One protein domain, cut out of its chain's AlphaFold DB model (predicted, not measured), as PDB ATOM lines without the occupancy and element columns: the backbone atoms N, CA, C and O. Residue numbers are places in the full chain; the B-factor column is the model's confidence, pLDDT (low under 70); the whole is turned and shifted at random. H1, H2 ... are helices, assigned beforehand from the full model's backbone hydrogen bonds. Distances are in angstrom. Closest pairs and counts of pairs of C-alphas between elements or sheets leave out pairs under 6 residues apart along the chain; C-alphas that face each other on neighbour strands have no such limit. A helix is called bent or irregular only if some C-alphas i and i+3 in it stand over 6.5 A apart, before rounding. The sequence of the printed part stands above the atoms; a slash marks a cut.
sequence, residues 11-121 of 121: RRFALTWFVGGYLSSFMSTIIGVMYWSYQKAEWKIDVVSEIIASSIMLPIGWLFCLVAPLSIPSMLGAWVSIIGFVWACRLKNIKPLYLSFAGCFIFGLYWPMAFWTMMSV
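What this domain is: This is residues 11 to 121 of the 121 residues of an uncharacterized protein of Catenovulum maritimum (UniProt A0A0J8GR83). Three helices stand side by side in an up-and-down bundle, with the long H1 and H4 on either side of H5a, the first arm of the bent helix H5. H2 folds back along residues 26 to 37 of H1, H3 crosses H1 and H4 near the middle of the length, and the second arm H5b turns off steeply from H5a toward the end where H2 lies. The printed part has 111 residues, with five named helices, H1 to H5 in chain order, and no named strand; the class is all helix. It is compact, with a radius of gyration of the C-alphas of 14.1 A, yet elongated in outline, spanning 47 by 24 by 20 A.

Where its parts are: H1, residues 11 to 39, begins with C-alpha 11 at (65.094, 24.395, 38.269) and measures 40.6 A from first to last C-alpha, with a kink of 27 degrees near residue 31. H2 is residues 47 to 56, 14.2 A, and H3 is residues 58 to 67, 14.5 A. H4, residues 72 to 91, begins with C-alpha 72 at (46.711, 29.448, 15.160) and measures 28.3 A. H5, residues 97 to 119, was assigned as one helix by its hydrogen bonds but is bent: C-alphas 109 and 112 are 7.1 A apart. Its arms are H5a, residues 97 to 109, 18.6 A, and H5b, residues 112 to 119, 10.3 A, ending with C-alpha 119 at (32.992, 22.842, 25.372).

How they stand to each other: H1 touches H5a at a shallow tilt of 29 degrees, the same way; the closest C-alphas, of Ser 25 and Gly 108, are 4.2 A apart. H4 and H5a form a helical hairpin, at a shallow tilt of 14 degrees, opposite ways, with the C-alphas of Ser 81 and Ser 100 closest at 3.8 A. H1 touches H4 with residues 13 to 21 alone, closest at the C-alphas of Trp 17 and Phe 85, 6.8 A. H1 and H2 are a helical hairpin too, with the C-alphas of Ile 30 and Ile 51 closest at 5.9 A. H3 touches H4 about perpendicular, at 88 degrees, with the C-alphas of Cys 65 and Met 75 closest at 5.0 A. H5b stands at a steep tilt of 54 degrees to H5a and only just touches H2, with 3 pairs of C-alphas within 8 A, the closest those of Ser 54 and Pro 112, 6.0 A. H2 is apart from H4 and from H5a. In H1, H2, H4, H5a and H5b every O i to N i+4 pair is within hydrogen-bond range; in H3, 5 of 6 are.

The domain as a whole: The C-alphas farthest apart, of Glu 42 and Lys 92, are 47.3 A apart. The printed part has no cut and no long link. The mean pLDDT of the printed part is 85.5; residue 41, residues 44 to 45, 68 to 71 and 120 to 121 are under 70.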
ATOM      1  N   ARG A  11      66.281  24.506  37.407       86.56
ATOM      2  CA  ARG A  11      65.094  24.395  38.269       86.56
ATOM      3  C   ARG A  11      64.446  25.754  38.540       86.56
ATOM      4  O   ARG A  11      63.228  25.860  38.474       86.56
ATOM      5  N   ARG A  12      65.246  26.790  38.825       84.88
ATOM      6  CA  ARG A  12      64.728  28.153  39.014       84.88
ATOM      7  C   ARG A  12      64.154  28.710  37.714       84.88
ATOM      8  O   ARG A  12      63.058  29.242  37.754       84.88
ATOM      9  N   PHE A  13      64.821  28.506  36.575       86.56
ATOM     10  CA  PHE A  13      64.275  28.891  35.266       86.56
ATOM     11  C   PHE A  13      62.923  28.241  34.978       86.56
ATOM     12  O   PHE A  13      61.997  28.936  34.579       86.56
ATOM     13  N   ALA A  14      62.803  26.929  35.202       88.62
ATOM     14  CA  ALA A  14      61.557  26.204  34.979       88.62
ATOM     15  C   ALA A  14      60.431  26.710  35.894       88.62
ATOM     16  O   ALA A  14      59.323  26.936  35.422       88.62
ATOM     17  N   LEU A  15      60.724  26.957  37.177       90.44
ATOM     18  CA  LEU A  15      59.753  27.527  38.116       90.44
ATOM     19  C   LEU A  15      59.325  28.942  37.714       90.44
ATOM     20  O   LEU A  15      58.134  29.229  37.689       90.44
ATOM     21  N   THR A  16      60.274  29.817  37.373       90.69
ATOM     22  CA  THR A  16      59.973  31.187  36.936       90.69
ATOM     23  C   THR A  16      59.164  31.193  35.642       90.69
ATOM     24  O   THR A  16      58.226  31.974  35.518       90.69
ATOM     25  N   TRP A  17      59.491  30.310  34.697       91.81
ATOM     26  CA  TRP A  17      58.738  30.147  33.458       91.81
ATOM     27  C   TRP A  17      57.313  29.657  33.719       91.81
ATOM     28  O   TRP A  17      56.368  30.270  33.233       91.81
ATOM     29  N   PHE A  18      57.154  28.614  34.536       91.06
ATOM     30  CA  PHE A  18      55.851  28.034  34.845       91.06
ATOM     31  C   PHE A  18      54.947  29.021  35.595       91.06
ATOM     32  O   PHE A  18      53.843  29.309  35.144       91.06
ATOM     33  N   VAL A  19      55.430  29.599  36.700       92.19
ATOM     34  CA  VAL A  19      54.648  30.539  37.522       92.19
ATOM     35  C   VAL A  19      54.385  31.841  36.767       92.19
ATOM     36  O   VAL A  19      53.252  32.314  36.730       92.19
ATOM     37  N   GLY A  20      55.415  32.420  36.143       91.94
ATOM     38  CA  GLY A  20      55.282  33.679  35.411       91.94
ATOM     39  C   GLY A  20      54.413  33.537  34.165       91.94
ATOM     40  O   GLY A  20      53.577  34.396  33.898       91.94
ATOM     41  N   GLY A  21      54.552  32.428  33.437       92.50
ATOM     42  CA  GLY A  21      53.702  32.130  32.294       92.50
ATOM     43  C   GLY A  21      52.250  31.886  32.709       92.50
ATOM     44  O   GLY A  21      51.362  32.446  32.076       92.50
ATOM     45  N   TYR A  22      51.996  31.152  33.801       92.19
ATOM     46  CA  TYR A  22      50.636  30.943  34.310       92.19
ATOM     47  C   TYR A  22      49.966  32.265  34.695       92.19
ATOM     48  O   TYR A  22      48.867  32.547  34.231       92.19
ATOM     49  N   LEU A  23      50.644  33.115  35.477       94.50
ATOM     50  CA  LEU A  23      50.120  34.435  35.850       94.50
ATOM     51  C   LEU A  23      49.870  35.314  34.622       94.50
ATOM     52  O   LEU A  23      48.854  35.998  34.545       94.50
ATOM     53  N   SER A  24      50.783  35.280  33.650       94.62
ATOM     54  CA  SER A  24      50.646  36.039  32.411       94.62
ATOM     55  C   SER A  24      49.440  35.581  31.587       94.62
ATOM     56  O   SER A  24      48.661  36.427  31.155       94.62
ATOM     57  N   SER A  25      49.252  34.268  31.429       94.06
ATOM     58  CA  SER A  25      48.085  33.695  30.756       94.06
ATOM     59  C   SER A  25      46.790  33.951  31.521       94.06
ATOM     60  O   SER A  25      45.791  34.282  30.902       94.06
ATOM     61  N   PHE A  26      46.794  33.858  32.850       94.25
ATOM     62  CA  PHE A  26      45.621  34.146  33.675       94.25
ATOM     63  C   PHE A  26      45.136  35.590  33.485       94.25
ATOM     64  O   PHE A  26      43.960  35.825  33.212       94.25
ATOM     65  N   MET A  27      46.052  36.562  33.554       95.25
ATOM     66  CA  MET A  27      45.708  37.974  33.367       95.25
ATOM     67  C   MET A  27      45.157  38.253  31.968       95.25
ATOM     68  O   MET A  27      44.179  38.987  31.829       95.25
ATOM     69  N   SER A  28      45.735  37.655  30.926       95.12
ATOM     70  CA  SER A  28      45.191  37.808  29.579       95.12
ATOM     71  C   SER A  28      43.917  37.010  29.337       95.12
ATOM     72  O   SER A  28      43.104  37.446  28.534       95.12
ATOM     73  N   THR A  29      43.679  35.904  30.041       93.69
ATOM     74  CA  THR A  29      42.406  35.172  29.998       93.69
ATOM     75  C   THR A  29      41.261  36.014  30.527       93.69
ATOM     76  O   THR A  29      40.218  36.045  29.889       93.69
ATOM     77  N   ILE A  30      41.459  36.777  31.602       94.06
ATOM     78  CA  ILE A  30      40.449  37.734  32.078       94.06
ATOM     79  C   ILE A  30      40.072  38.716  30.957       94.06
ATOM     80  O   ILE A  30      38.895  38.884  30.641       94.06
ATOM     81  N   ILE A  31      41.078  39.313  30.311       94.50
ATOM     82  CA  ILE A  31      40.883  40.249  29.193       94.50
ATOM     83  C   ILE A  31      40.204  39.550  28.007       94.50
ATOM     84  O   ILE A  31      39.273  40.094  27.415       94.50
ATOM     85  N   GLY A  32      40.649  38.337  27.675       92.06
ATOM     86  CA  GLY A  32      40.126  37.525  26.585       92.06
ATOM     87  C   GLY A  32      38.657  37.177  26.789       92.06
ATOM     88  O   GLY A  32      37.858  37.406  25.887       92.06
ATOM     89  N   VAL A  33      38.268  36.699  27.975       91.31
ATOM     90  CA  VAL A  33      36.867  36.381  28.287       91.31
ATOM     91  C   VAL A  33      36.004  37.629  28.137       91.31
ATOM     92  O   VAL A  33      34.987  37.564  27.454       91.31
ATOM     93  N   MET A  34      36.409  38.773  28.701       89.75
ATOM     94  CA  MET A  34      35.650  40.024  28.562       89.75
ATOM     95  C   MET A  34      35.487  40.432  27.093       89.75
ATOM     96  O   MET A  34      34.383  40.748  26.652       89.75
ATOM     97  N   TYR A  35      36.579  40.398  26.326       91.06
ATOM     98  CA  TYR A  35      36.580  40.786  24.919       91.06
ATOM     99  C   TYR A  35      35.707  39.862  24.061       91.06
ATOM    100  O   TYR A  35      34.858  40.333  23.303       91.06
ATOM    101  N   TRP A  36      35.888  38.547  24.185       88.44
ATOM    102  CA  TRP A  36      35.163  37.576  23.371       88.44
ATOM    103  C   TRP A  36      33.697  37.458  23.777       88.44
ATOM    104  O   TRP A  36      32.858  37.335  22.891       88.44
ATOM    105  N   SER A  37      33.369  37.608  25.064       85.62
ATOM    106  CA  SER A  37      31.972  37.680  25.521       85.62
ATOM    107  C   SER A  37      31.248  38.896  24.935       85.62
ATOM    108  O   SER A  37      30.072  38.806  24.598       85.62
ATOM    109  N   TYR A  38      31.946  40.024  24.753       85.69
ATOM    110  CA  TYR A  38      31.377  41.195  24.077       85.69
ATOM    111  C   TYR A  38      31.212  40.980  22.563       85.69
ATOM    112  O   TYR A  38      30.195  41.356  21.987       85.69
ATOM    113  N   GLN A  39      32.200  40.368  21.904       87.62
ATOM    114  CA  GLN A  39      32.162  40.104  20.457       87.62
ATOM    115  C   GLN A  39      31.165  39.005  20.064       87.62
ATOM    116  O   GLN A  39      30.628  39.019  18.957       87.62
ATOM    117  N   LYS A  40      30.923  38.032  20.945       81.12
ATOM    118  CA  LYS A  40      30.048  36.884  20.707       81.12
ATOM    119  C   LYS A  40      28.828  36.970  21.614       81.12
ATOM    120  O   LYS A  40      28.722  36.227  22.573       81.12
ATOM    121  N   ALA A  41      27.864  37.827  21.278       69.81
ATOM    122  CA  ALA A  41      26.626  37.998  22.059       69.81
ATOM    123  C   ALA A  41      25.803  36.700  22.254       69.81
ATOM    124  O   ALA A  41      24.942  36.617  23.128       69.81
ATOM    125  N   GLU A  42      26.067  35.681  21.436       73.31
ATOM    126  CA  GLU A  42      25.498  34.330  21.517       73.31
ATOM    127  C   GLU A  42      25.984  33.562  22.755       73.31
ATOM    128  O   GLU A  42      25.295  32.681  23.275       73.31
ATOM    129  N   TRP A  43      27.170  33.913  23.249       74.88
ATOM    130  CA  TRP A  43      27.762  33.393  24.465       74.88
ATOM    131  C   TRP A  43      27.008  33.972  25.663       74.88
ATOM    132  O   TRP A  43      27.395  34.985  26.241       74.88
ATOM    133  N   LYS A  44      25.909  33.320  26.058       67.00
ATOM    134  CA  LYS A  44      25.186  33.594  27.313       67.00
ATOM    135  C   LYS A  44      25.992  33.111  28.522       67.00
ATOM    136  O   LYS A  44      25.541  32.252  29.275       67.00
ATOM    137  N   ILE A  45      27.216  33.599  28.654       69.69
ATOM    138  CA  ILE A  45      28.172  33.095  29.622       69.69
ATOM    139  C   ILE A  45      28.179  34.003  30.850       69.69
ATOM    140  O   ILE A  45      28.276  35.226  30.741       69.69
ATOM    141  N   ASP A  46      28.117  33.394  32.031       82.69
ATOM    142  CA  ASP A  46      28.533  34.067  33.255       82.69
ATOM    143  C   ASP A  46      30.052  34.282  33.204       82.69
ATOM    144  O   ASP A  46      30.840  33.347  33.370       82.69
ATOM    145  N   VAL A  47      30.449  35.531  32.951       82.31
ATOM    146  CA  VAL A  47      31.843  35.968  32.787       82.31
ATOM    147  C   VAL A  47      32.727  35.484  33.938       82.31
ATOM    148  O   VAL A  47      33.873  35.105  33.710       82.31
ATOM    149  N   VAL A  48      32.209  35.464  35.171       84.12
ATOM    150  CA  VAL A  48      32.982  35.028  36.342       84.12
ATOM    151  C   VAL A  48      33.239  33.526  36.281       84.12
ATOM    152  O   VAL A  48      34.383  33.089  36.426       84.12
ATOM    153  N   SER A  49      32.195  32.741  36.018       85.06
ATOM    154  CA  SER A  49      32.297  31.286  35.872       85.06
ATOM    155  C   SER A  49      33.240  30.889  34.733       85.06
ATOM    156  O   SER A  49      34.035  29.964  34.888       85.06
ATOM    157  N   GLU A  50      33.231  31.629  33.626       84.50
ATOM    158  CA  GLU A  50      34.105  31.379  32.478       84.50
ATOM    159  C   GLU A  50      35.561  31.712  32.756       84.50
ATOM    160  O   GLU A  50      36.444  30.928  32.418       84.50
ATOM    161  N   ILE A  51      35.828  32.837  33.426       88.38
ATOM    162  CA  ILE A  51      37.181  33.167  33.878       88.38
ATOM    163  C   ILE A  51      37.715  32.029  34.745       88.38
ATOM    164  O   ILE A  51      38.844  31.592  34.529       88.38
ATOM    165  N   ILE A  52      36.919  31.517  35.687       88.62
ATOM    166  CA  ILE A  52      37.328  30.418  36.569       88.62
ATOM    167  C   ILE A  52      37.578  29.138  35.759       88.62
ATOM    168  O   ILE A  52      38.659  28.555  35.868       88.62
ATOM    169  N   ALA A  53      36.624  28.724  34.921       88.94
ATOM    170  CA  ALA A  53      36.717  27.502  34.124       88.94
ATOM    171  C   ALA A  53      37.905  27.539  33.150       88.94
ATOM    172  O   ALA A  53      38.777  26.664  33.198       88.94
ATOM    173  N   SER A  54      38.001  28.599  32.343       88.25
ATOM    174  CA  SER A  54      39.112  28.826  31.418       88.25
ATOM    175  C   SER A  54      40.456  28.852  32.156       88.25
ATOM    176  O   SER A  54      41.416  28.248  31.678       88.25
ATOM    177  N   SER A  55      40.534  29.478  33.339       89.56
ATOM    178  CA  SER A  55      41.775  29.601  34.124       89.56
ATOM    179  C   SER A  55      42.250  28.293  34.756       89.56
ATOM    180  O   SER A  55      43.456  28.035  34.810       89.56
ATOM    181  N   ILE A  56      41.323  27.452  35.226       89.31
ATOM    182  CA  ILE A  56      41.640  26.114  35.753       89.31
ATOM    183  C   ILE A  56      42.190  25.226  34.636       89.31
ATOM    184  O   ILE A  56      43.102  24.431  34.862       89.31
ATOM    185  N   MET A  57      41.677  25.402  33.418       89.44
ATOM    186  CA  MET A  57      42.060  24.604  32.260       89.44
ATOM    187  C   MET A  57      43.307  25.126  31.532       89.44
ATOM    188  O   MET A  57      43.792  24.440  30.638       89.44
ATOM    189  N   LEU A  58      43.893  26.267  31.921       88.62
ATOM    190  CA  LEU A  58      45.108  26.814  31.288       88.62
ATOM    191  C   LEU A  58      46.282  25.820  31.197       88.62
ATOM    192  O   LEU A  58      46.889  25.746  30.127       88.62
ATOM    193  N   PRO A  59      46.623  25.030  32.243       86.06
ATOM    194  CA  PRO A  59      47.718  24.063  32.148       86.06
ATOM    195  C   PRO A  59      47.434  22.974  31.110       86.06
ATOM    196  O   PRO A  59      48.326  22.574  30.362       86.06
ATOM    197  N   ILE A  60      46.179  22.526  31.039       86.19
ATOM    198  CA  ILE A  60      45.716  21.560  30.041       86.19
ATOM    199  C   ILE A  60      45.754  22.209  28.656       86.19
ATOM    200  O   ILE A  60      46.265  21.609  27.717       86.19
ATOM    201  N   GLY A  61      45.316  23.460  28.533       82.75
ATOM    202  CA  GLY A  61      45.345  24.230  27.296       82.75
ATOM    203  C   GLY A  61      46.736  24.448  26.724       82.75
ATOM    204  O   GLY A  61      46.923  24.320  25.513       82.75
ATOM    205  N   TRP A  62      47.730  24.701  27.580       81.62
ATOM    206  CA  TRP A  62      49.132  24.712  27.167       81.62
ATOM    207  C   TRP A  62      49.550  23.368  26.593       81.62
ATOM    208  O   TRP A  62      50.095  23.349  25.497       81.62
ATOM    209  N   LEU A  63      49.270  22.256  27.281       81.69
ATOM    210  CA  LEU A  63      49.611  20.917  26.787       81.69
ATOM    211  C   LEU A  63      48.913  20.607  25.459       81.69
ATOM    212  O   LEU A  63      49.550  20.117  24.530       81.69
ATOM    213  N   PHE A  64      47.630  20.948  25.339       78.00
ATOM    214  CA  PHE A  64      46.865  20.752  24.114       78.00
ATOM    215  C   PHE A  64      47.421  21.568  22.952       78.00
ATOM    216  O   PHE A  64      47.594  21.015  21.873       78.00
ATOM    217  N   CYS A  65      47.787  22.836  23.154       75.06
ATOM    218  CA  CYS A  65      48.350  23.675  22.088       75.06
ATOM    219  C   CYS A  65      49.741  23.228  21.605       75.06
ATOM    220  O   CYS A  65      50.205  23.709  20.571       75.06
ATOM    221  N   LEU A  66      50.404  22.307  22.314       71.38
ATOM    222  CA  LEU A  66      51.629  21.656  21.835       71.38
ATOM    223  C   LEU A  66      51.359  20.505  20.869       71.38
ATOM    224  O   LEU A  66      52.242  20.166  20.084       71.38
ATOM    225  N   VAL A  67      50.169  19.905  20.931       73.12
ATOM    226  CA  VAL A  67      49.833  18.664  20.220       73.12
ATOM    227  C   VAL A  67      48.772  18.894  19.142       73.12
ATOM    228  O   VAL A  67      48.859  18.315  18.064       73.12
ATOM    229  N   ALA A  68      47.791  19.756  19.408       67.12
ATOM    230  CA  ALA A  68      46.653  20.023  18.544       67.12
ATOM    231  C   ALA A  68      46.518  21.534  18.260       67.12
ATOM    232  O   ALA A  68      46.464  22.340  19.196       67.12
ATOM    233  N   PRO A  69      46.422  21.949  16.983       61.91
ATOM    234  CA  PRO A  69      46.222  23.345  16.613       61.91
ATOM    235  C   PRO A  69      44.761  23.758  16.853       61.91
ATOM    236  O   PRO A  69      43.974  23.862  15.919       61.91
ATOM    237  N   LEU A  70      44.386  23.999  18.113       64.75
ATOM    238  CA  LEU A  70      43.038  24.462  18.479       64.75
ATOM    239  C   LEU A  70      42.743  25.868  17.930       64.75
ATOM    240  O   LEU A  70      41.617  26.189  17.571       64.75
ATOM    241  N   SER A  71      43.769  26.720  17.856       68.50
ATOM    242  CA  SER A  71      43.740  27.993  17.132       68.50
ATOM    243  C   SER A  71      45.168  28.450  16.826       68.50
ATOM    244  O   SER A  71      46.065  28.323  17.665       68.50
ATOM    245  N   ILE A  72      45.387  28.995  15.623       73.94
ATOM    246  CA  ILE A  72      46.711  29.448  15.160       73.94
ATOM    247  C   ILE A  72      47.361  30.438  16.155       73.94
ATOM    248  O   ILE A  72      48.526  30.229  16.500       73.94
ATOM    249  N   PRO A  73      46.654  31.456  16.697       78.50
ATOM    250  CA  PRO A  73      47.258  32.404  17.636       78.50
ATOM    251  C   PRO A  73      47.659  31.771  18.975       78.50
ATOM    252  O   PRO A  73      48.736  32.066  19.494       78.50
ATOM    253  N   SER A  74      46.834  30.869  19.519       77.50
ATOM    254  CA  SER A  74      47.116  30.196  20.798       77.50
ATOM    255  C   SER A  74      48.297  29.236  20.678       77.50
ATOM    256  O   SER A  74      49.173  29.213  21.543       77.50
ATOM    257  N   MET A  75      48.368  28.497  19.567       81.06
ATOM    258  CA  MET A  75      49.491  27.617  19.256       81.06
ATOM    259  C   MET A  75      50.793  28.411  19.101       81.06
ATOM    260  O   MET A  75      51.801  28.065  19.719       81.06
ATOM    261  N   LEU A  76      50.784  29.506  18.332       84.38
ATOM    262  CA  LEU A  76      51.959  30.369  18.180       84.38
ATOM    263  C   LEU A  76      52.408  30.948  19.527       84.38
ATOM    264  O   LEU A  76      53.601  30.919  19.827       84.38
ATOM    265  N   GLY A  77      51.472  31.404  20.365       82.06
ATOM    266  CA  GLY A  77      51.769  31.882  21.719       82.06
ATOM    267  C   GLY A  77      52.471  30.830  22.586       82.06
ATOM    268  O   GLY A  77      53.492  31.125  23.216       82.06
ATOM    269  N   ALA A  78      51.995  29.582  22.562       83.56
ATOM    270  CA  ALA A  78      52.608  28.470  23.294       83.56
ATOM    271  C   ALA A  78      54.038  28.155  22.804       83.56
ATOM    272  O   ALA A  78      54.958  28.005  23.614       83.56
ATOM    273  N   TRP A  79      54.267  28.132  21.487       86.19
ATOM    274  CA  TRP A  79      55.599  27.885  20.918       86.19
ATOM    275  C   TRP A  79      56.579  29.031  21.163       86.19
ATOM    276  O   TRP A  79      57.732  28.781  21.523       86.19
ATOM    277  N   VAL A  80      56.131  30.287  21.051       88.31
ATOM    278  CA  VAL A  80      56.923  31.464  21.446       88.31
ATOM    279  C   VAL A  80      57.332  31.351  22.917       88.31
ATOM    280  O   VAL A  80      58.484  31.641  23.259       88.31
ATOM    281  N   SER A  81      56.437  30.833  23.769       89.25
ATOM    282  CA  SER A  81      56.747  30.582  25.173       89.25
ATOM    283  C   SER A  81      57.903  29.606  25.379       89.25
ATOM    284  O   SER A  81      58.864  29.907  26.101       89.25
ATOM    285  N   ILE A  82      57.860  28.472  24.683       89.56
ATOM    286  CA  ILE A  82      58.900  27.439  24.741       89.56
ATOM    287  C   ILE A  82      60.226  27.949  24.182       89.56
ATOM    288  O   ILE A  82      61.272  27.726  24.793       89.56
ATOM    289  N   ILE A  83      60.207  28.659  23.052       89.94
ATOM    290  CA  ILE A  83      61.426  29.200  22.436       89.94
ATOM    291  C   ILE A  83      62.112  30.178  23.398       89.94
ATOM    292  O   ILE A  83      63.321  30.065  23.615       89.94
ATOM    293  N   GLY A  84      61.356  31.078  24.038       88.75
ATOM    294  CA  GLY A  84      61.890  31.989  25.055       88.75
ATOM    295  C   GLY A  84      62.521  31.253  26.243       88.75
ATOM    296  O   GLY A  84      63.604  31.623  26.701       88.75
ATOM    297  N   PHE A  85      61.918  30.142  26.679       89.44
ATOM    298  CA  PHE A  85      62.428  29.328  27.782       89.44
ATOM    299  C   PHE A  85      63.728  28.608  27.406       89.44
ATOM    300  O   PHE A  85      64.717  28.664  28.145       89.44
ATOM    301  N   VAL A  86      63.761  27.972  26.231       90.81
ATOM    302  CA  VAL A  86      64.961  27.310  25.699       90.81
ATOM    303  C   VAL A  86      66.091  28.324  25.529       90.81
ATOM    304  O   VAL A  86      67.238  28.043  25.888       90.81
ATOM    305  N   TRP A  87      65.779  29.524  25.039       90.50
ATOM    306  CA  TRP A  87      66.763  30.585  24.862       90.50
ATOM    307  C   TRP A  87      67.297  31.110  26.201       90.50
ATOM    308  O   TRP A  87      68.512  31.255  26.358       90.50
ATOM    309  N   ALA A  88      66.429  31.294  27.201       87.75
ATOM    310  CA  ALA A  88      66.823  31.651  28.564       87.75
ATOM    311  C   ALA A  88      67.762  30.601  29.179       87.75
ATOM    312  O   ALA A  88      68.796  30.945  29.754       87.75
ATOM    313  N   CYS A  89      67.460  29.314  28.978       87.50
ATOM    314  CA  CYS A  89      68.295  28.208  29.443       87.50
ATOM    315  C   CYS A  89      69.665  28.172  28.751       87.50
ATOM    316  O   CYS A  89      70.674  27.926  29.415       87.50
ATOM    317  N   ARG A  90      69.718  28.429  27.436       88.62
ATOM    318  CA  ARG A  90      70.973  28.467  26.663       88.62
ATOM    319  C   ARG A  90      71.862  29.638  27.070       88.62
ATOM    320  O   ARG A  90      73.055  29.446  27.276       88.62
ATOM    321  N   LEU A  91      71.283  30.829  27.226       87.25
ATOM    322  CA  LEU A  91      72.020  32.033  27.620       87.25
ATOM    323  C   LEU A  91      72.287  32.121  29.127       87.25
ATOM    324  O   LEU A  91      73.003  33.023  29.555       87.25
ATOM    325  N   LYS A  92      71.691  31.227  29.933       83.50
ATOM    326  CA  LYS A  92      71.667  31.306  31.405       83.50
ATOM    327  C   LYS A  92      71.265  32.704  31.893       83.50
ATOM    328  O   LYS A  92      71.768  33.198  32.899       83.50
ATOM    329  N   ASN A  93      70.351  33.340  31.163       84.94
ATOM    330  CA  ASN A  93      69.910  34.713  31.371       84.94
ATOM    331  C   ASN A  93      68.385  34.739  31.493       84.94
ATOM    332  O   ASN A  93      67.698  34.012  30.786       84.94
ATOM    333  N   ILE A  94      67.857  35.578  32.382       84.62
ATOM    334  CA  ILE A  94      66.418  35.723  32.625       84.62
ATOM    335  C   ILE A  94      65.707  36.546  31.550       84.62
ATOM    336  O   ILE A  94      64.520  36.353  31.334       84.62
ATOM    337  N   LYS A  95      66.414  37.426  30.829       88.00
ATOM    338  CA  LYS A  95      65.795  38.334  29.846       88.00
ATOM    339  C   LYS A  95      64.940  37.622  28.780       88.00
ATOM    340  O   LYS A  95      63.842  38.105  28.516       88.00
ATOM    341  N   PRO A  96      65.351  36.478  28.197       88.50
ATOM    342  CA  PRO A  96      64.517  35.783  27.218       88.50
ATOM    343  C   PRO A  96      63.221  35.195  27.804       88.50
ATOM    344  O   PRO A  96      62.306  34.912  27.039       88.50
ATOM    345  N   LEU A  97      63.078  35.075  29.135       89.25
ATOM    346  CA  LEU A  97      61.801  34.678  29.749       89.25
ATOM    347  C   LEU A  97      60.699  35.726  29.558       89.25
ATOM    348  O   LEU A  97      59.529  35.364  29.586       89.25
ATOM    349  N   TYR A  98      61.030  36.995  29.299       89.56
ATOM    350  CA  TYR A  98      60.010  37.989  28.949       89.56
ATOM    351  C   TYR A  98      59.324  37.662  27.622       89.56
ATOM    352  O   TYR A  98      58.117  37.856  27.498       89.56
ATOM    353  N   LEU A  99      60.065  37.098  26.661       90.06
ATOM    354  CA  LEU A  99      59.471  36.566  25.435       90.06
ATOM    355  C   LEU A  99      58.529  35.409  25.769       90.06
ATOM    356  O   LEU A  99      57.455  35.303  25.179       90.06
ATOM    357  N   SER A 100      58.898  34.590  26.760       92.00
ATOM    358  CA  SER A 100      58.023  33.514  27.194       92.00
ATOM    359  C   SER A 100      56.706  34.014  27.763       92.00
ATOM    360  O   SER A 100      55.647  33.513  27.397       92.00
ATOM    361  N   PHE A 101      56.769  35.038  28.611       94.19
ATOM    362  CA  PHE A 101      55.581  35.660  29.184       94.19
ATOM    363  C   PHE A 101      54.727  36.330  28.111       94.19
ATOM    364  O   PHE A 101      53.519  36.152  28.122       94.19
ATOM    365  N   ALA A 102      55.323  37.004  27.125       92.44
ATOM    366  CA  ALA A 102      54.571  37.552  25.996       92.44
ATOM    367  C   ALA A 102      53.820  36.459  25.209       92.44
ATOM    368  O   ALA A 102      52.648  36.634  24.880       92.44
ATOM    369  N   GLY A 103      54.457  35.308  24.965       91.38
ATOM    370  CA  GLY A 103      53.804  34.151  24.341       91.38
ATOM    371  C   GLY A 103      52.636  33.607  25.172       91.38
ATOM    372  O   GLY A 103      51.542  33.398  24.649       91.38
ATOM    373  N   CYS A 104      52.836  33.455  26.484       93.44
ATOM    374  CA  CYS A 104      51.791  33.051  27.431       93.44
ATOM    375  C   CYS A 104      50.636  34.062  27.506       93.44
ATOM    376  O   CYS A 104      49.476  33.661  27.618       93.44
ATOM    377  N   PHE A 105      50.934  35.357  27.415       93.81
ATOM    378  CA  PHE A 105      49.933  36.414  27.385       93.81
ATOM    379  C   PHE A 105      49.056  36.290  26.138       93.81
ATOM    380  O   PHE A 105      47.835  36.216  26.256       93.81
ATOM    381  N   ILE A 106      49.666  36.186  24.951       92.38
ATOM    382  CA  ILE A 106      48.932  35.989  23.692       92.38
ATOM    383  C   ILE A 106      48.075  34.728  23.779       92.38
ATOM    384  O   ILE A 106      46.889  34.787  23.484       92.38
ATOM    385  N   PHE A 107      48.637  33.616  24.258       91.75
ATOM    386  CA  PHE A 107      47.871  32.391  24.475       91.75
ATOM    387  C   PHE A 107      46.613  32.642  25.318       91.75
ATOM    388  O   PHE A 107      45.518  32.297  24.888       91.75
ATOM    389  N   GLY A 108      46.739  33.298  26.476       91.12
ATOM    390  CA  GLY A 108      45.591  33.531  27.352       91.12
ATOM    391  C   GLY A 108      44.518  34.449  26.749       91.12
ATOM    392  O   GLY A 108      43.352  34.262  27.077       91.12
ATOM    393  N   LEU A 109      44.856  35.359  25.820       92.88
ATOM    394  CA  LEU A 109      43.862  36.190  25.112       92.88
ATOM    395  C   LEU A 109      42.934  35.365  24.209       92.88
ATOM    396  O   LEU A 109      41.755  35.688  24.068       92.88
ATOM    397  N   TYR A 110      43.470  34.326  23.568       90.31
ATOM    398  CA  TYR A 110      42.743  33.499  22.599       90.31
ATOM    399  C   TYR A 110      42.269  32.168  23.191       90.31
ATOM    400  O   TYR A 110      41.415  31.502  22.604       90.31
ATOM    401  N   TRP A 111      42.773  31.805  24.373       90.25
ATOM    402  CA  TRP A 111      42.395  30.589  25.078       90.25
ATOM    403  C   TRP A 111      40.886  30.471  25.336       90.25
ATOM    404  O   TRP A 111      40.354  29.428  24.976       90.25
ATOM    405  N   PRO A 112      40.160  31.495  25.834       89.62
ATOM    406  CA  PRO A 112      38.710  31.403  26.039       89.62
ATOM    407  C   PRO A 112      37.946  31.008  24.778       89.62
ATOM    408  O   PRO A 112      37.006  30.227  24.831       89.62
ATOM    409  N   MET A 113      38.388  31.495  23.616       86.81
ATOM    410  CA  MET A 113      37.766  31.156  22.340       86.81
ATOM    411  C   MET A 113      37.991  29.700  21.949       86.81
ATOM    412  O   MET A 113      37.051  29.021  21.537       86.81
ATOM    413  N   ALA A 114      39.217  29.207  22.105       85.19
ATOM    414  CA  ALA A 114      39.518  27.799  21.883       85.19
ATOM    415  C   ALA A 114      38.779  26.906  22.895       85.19
ATOM    416  O   ALA A 114      38.192  25.899  22.512       85.19
ATOM    417  N   PHE A 115      38.780  27.296  24.170       87.00
ATOM    418  CA  PHE A 115      38.142  26.577  25.266       87.00
ATOM    419  C   PHE A 115      36.635  26.453  25.065       87.00
ATOM    420  O   PHE A 115      36.106  25.344  25.101       87.00
ATOM    421  N   TRP A 116      35.961  27.559  24.751       82.44
ATOM    422  CA  TRP A 116      34.528  27.537  24.498       82.44
ATOM    423  C   TRP A 116      34.180  26.674  23.287       82.44
ATOM    424  O   TRP A 116      33.273  25.856  23.368       82.44
ATOM    425  N   THR A 117      34.964  26.766  22.207       80.69
ATOM    426  CA  THR A 117      34.792  25.911  21.019       80.69
ATOM    427  C   THR A 117      34.904  24.421  21.362       80.69
ATOM    428  O   THR A 117      34.208  23.615  20.760       80.69
ATOM    429  N   MET A 118      35.747  24.036  22.326       79.12
ATOM    430  CA  MET A 118      35.851  22.641  22.779       79.12
ATOM    431  C   MET A 118      34.683  22.206  23.671       79.12
ATOM    432  O   MET A 118      34.327  21.035  23.648       79.12
ATOM    433  N   MET A 119      34.112  23.119  24.460       77.62
ATOM    434  CA  MET A 119      32.992  22.842  25.372       77.62
ATOM    435  C   MET A 119      31.619  22.906  24.686       77.62
ATOM    436  O   MET A 119      30.656  22.347  25.200       77.62
ATOM    437  N   SER A 120      31.510  23.633  23.569       68.56
ATOM    438  CA  SER A 120      30.271  23.803  22.801       68.56
ATOM    439  C   SER A 120      30.008  22.686  21.785       68.56
ATOM    440  O   SER A 120      28.985  22.725  21.102       68.56
ATOM    441  N   VAL A 121      30.954  21.755  21.630       52.88
ATOM    442  CA  VAL A 121      30.822  20.522  20.835       52.88
ATOM    443  C   VAL A 121      30.268  19.423  21.729       52.88
ATOM    444  O   VAL A 121      29.353  18.712  21.262       52.88
TER     445      VAL A 121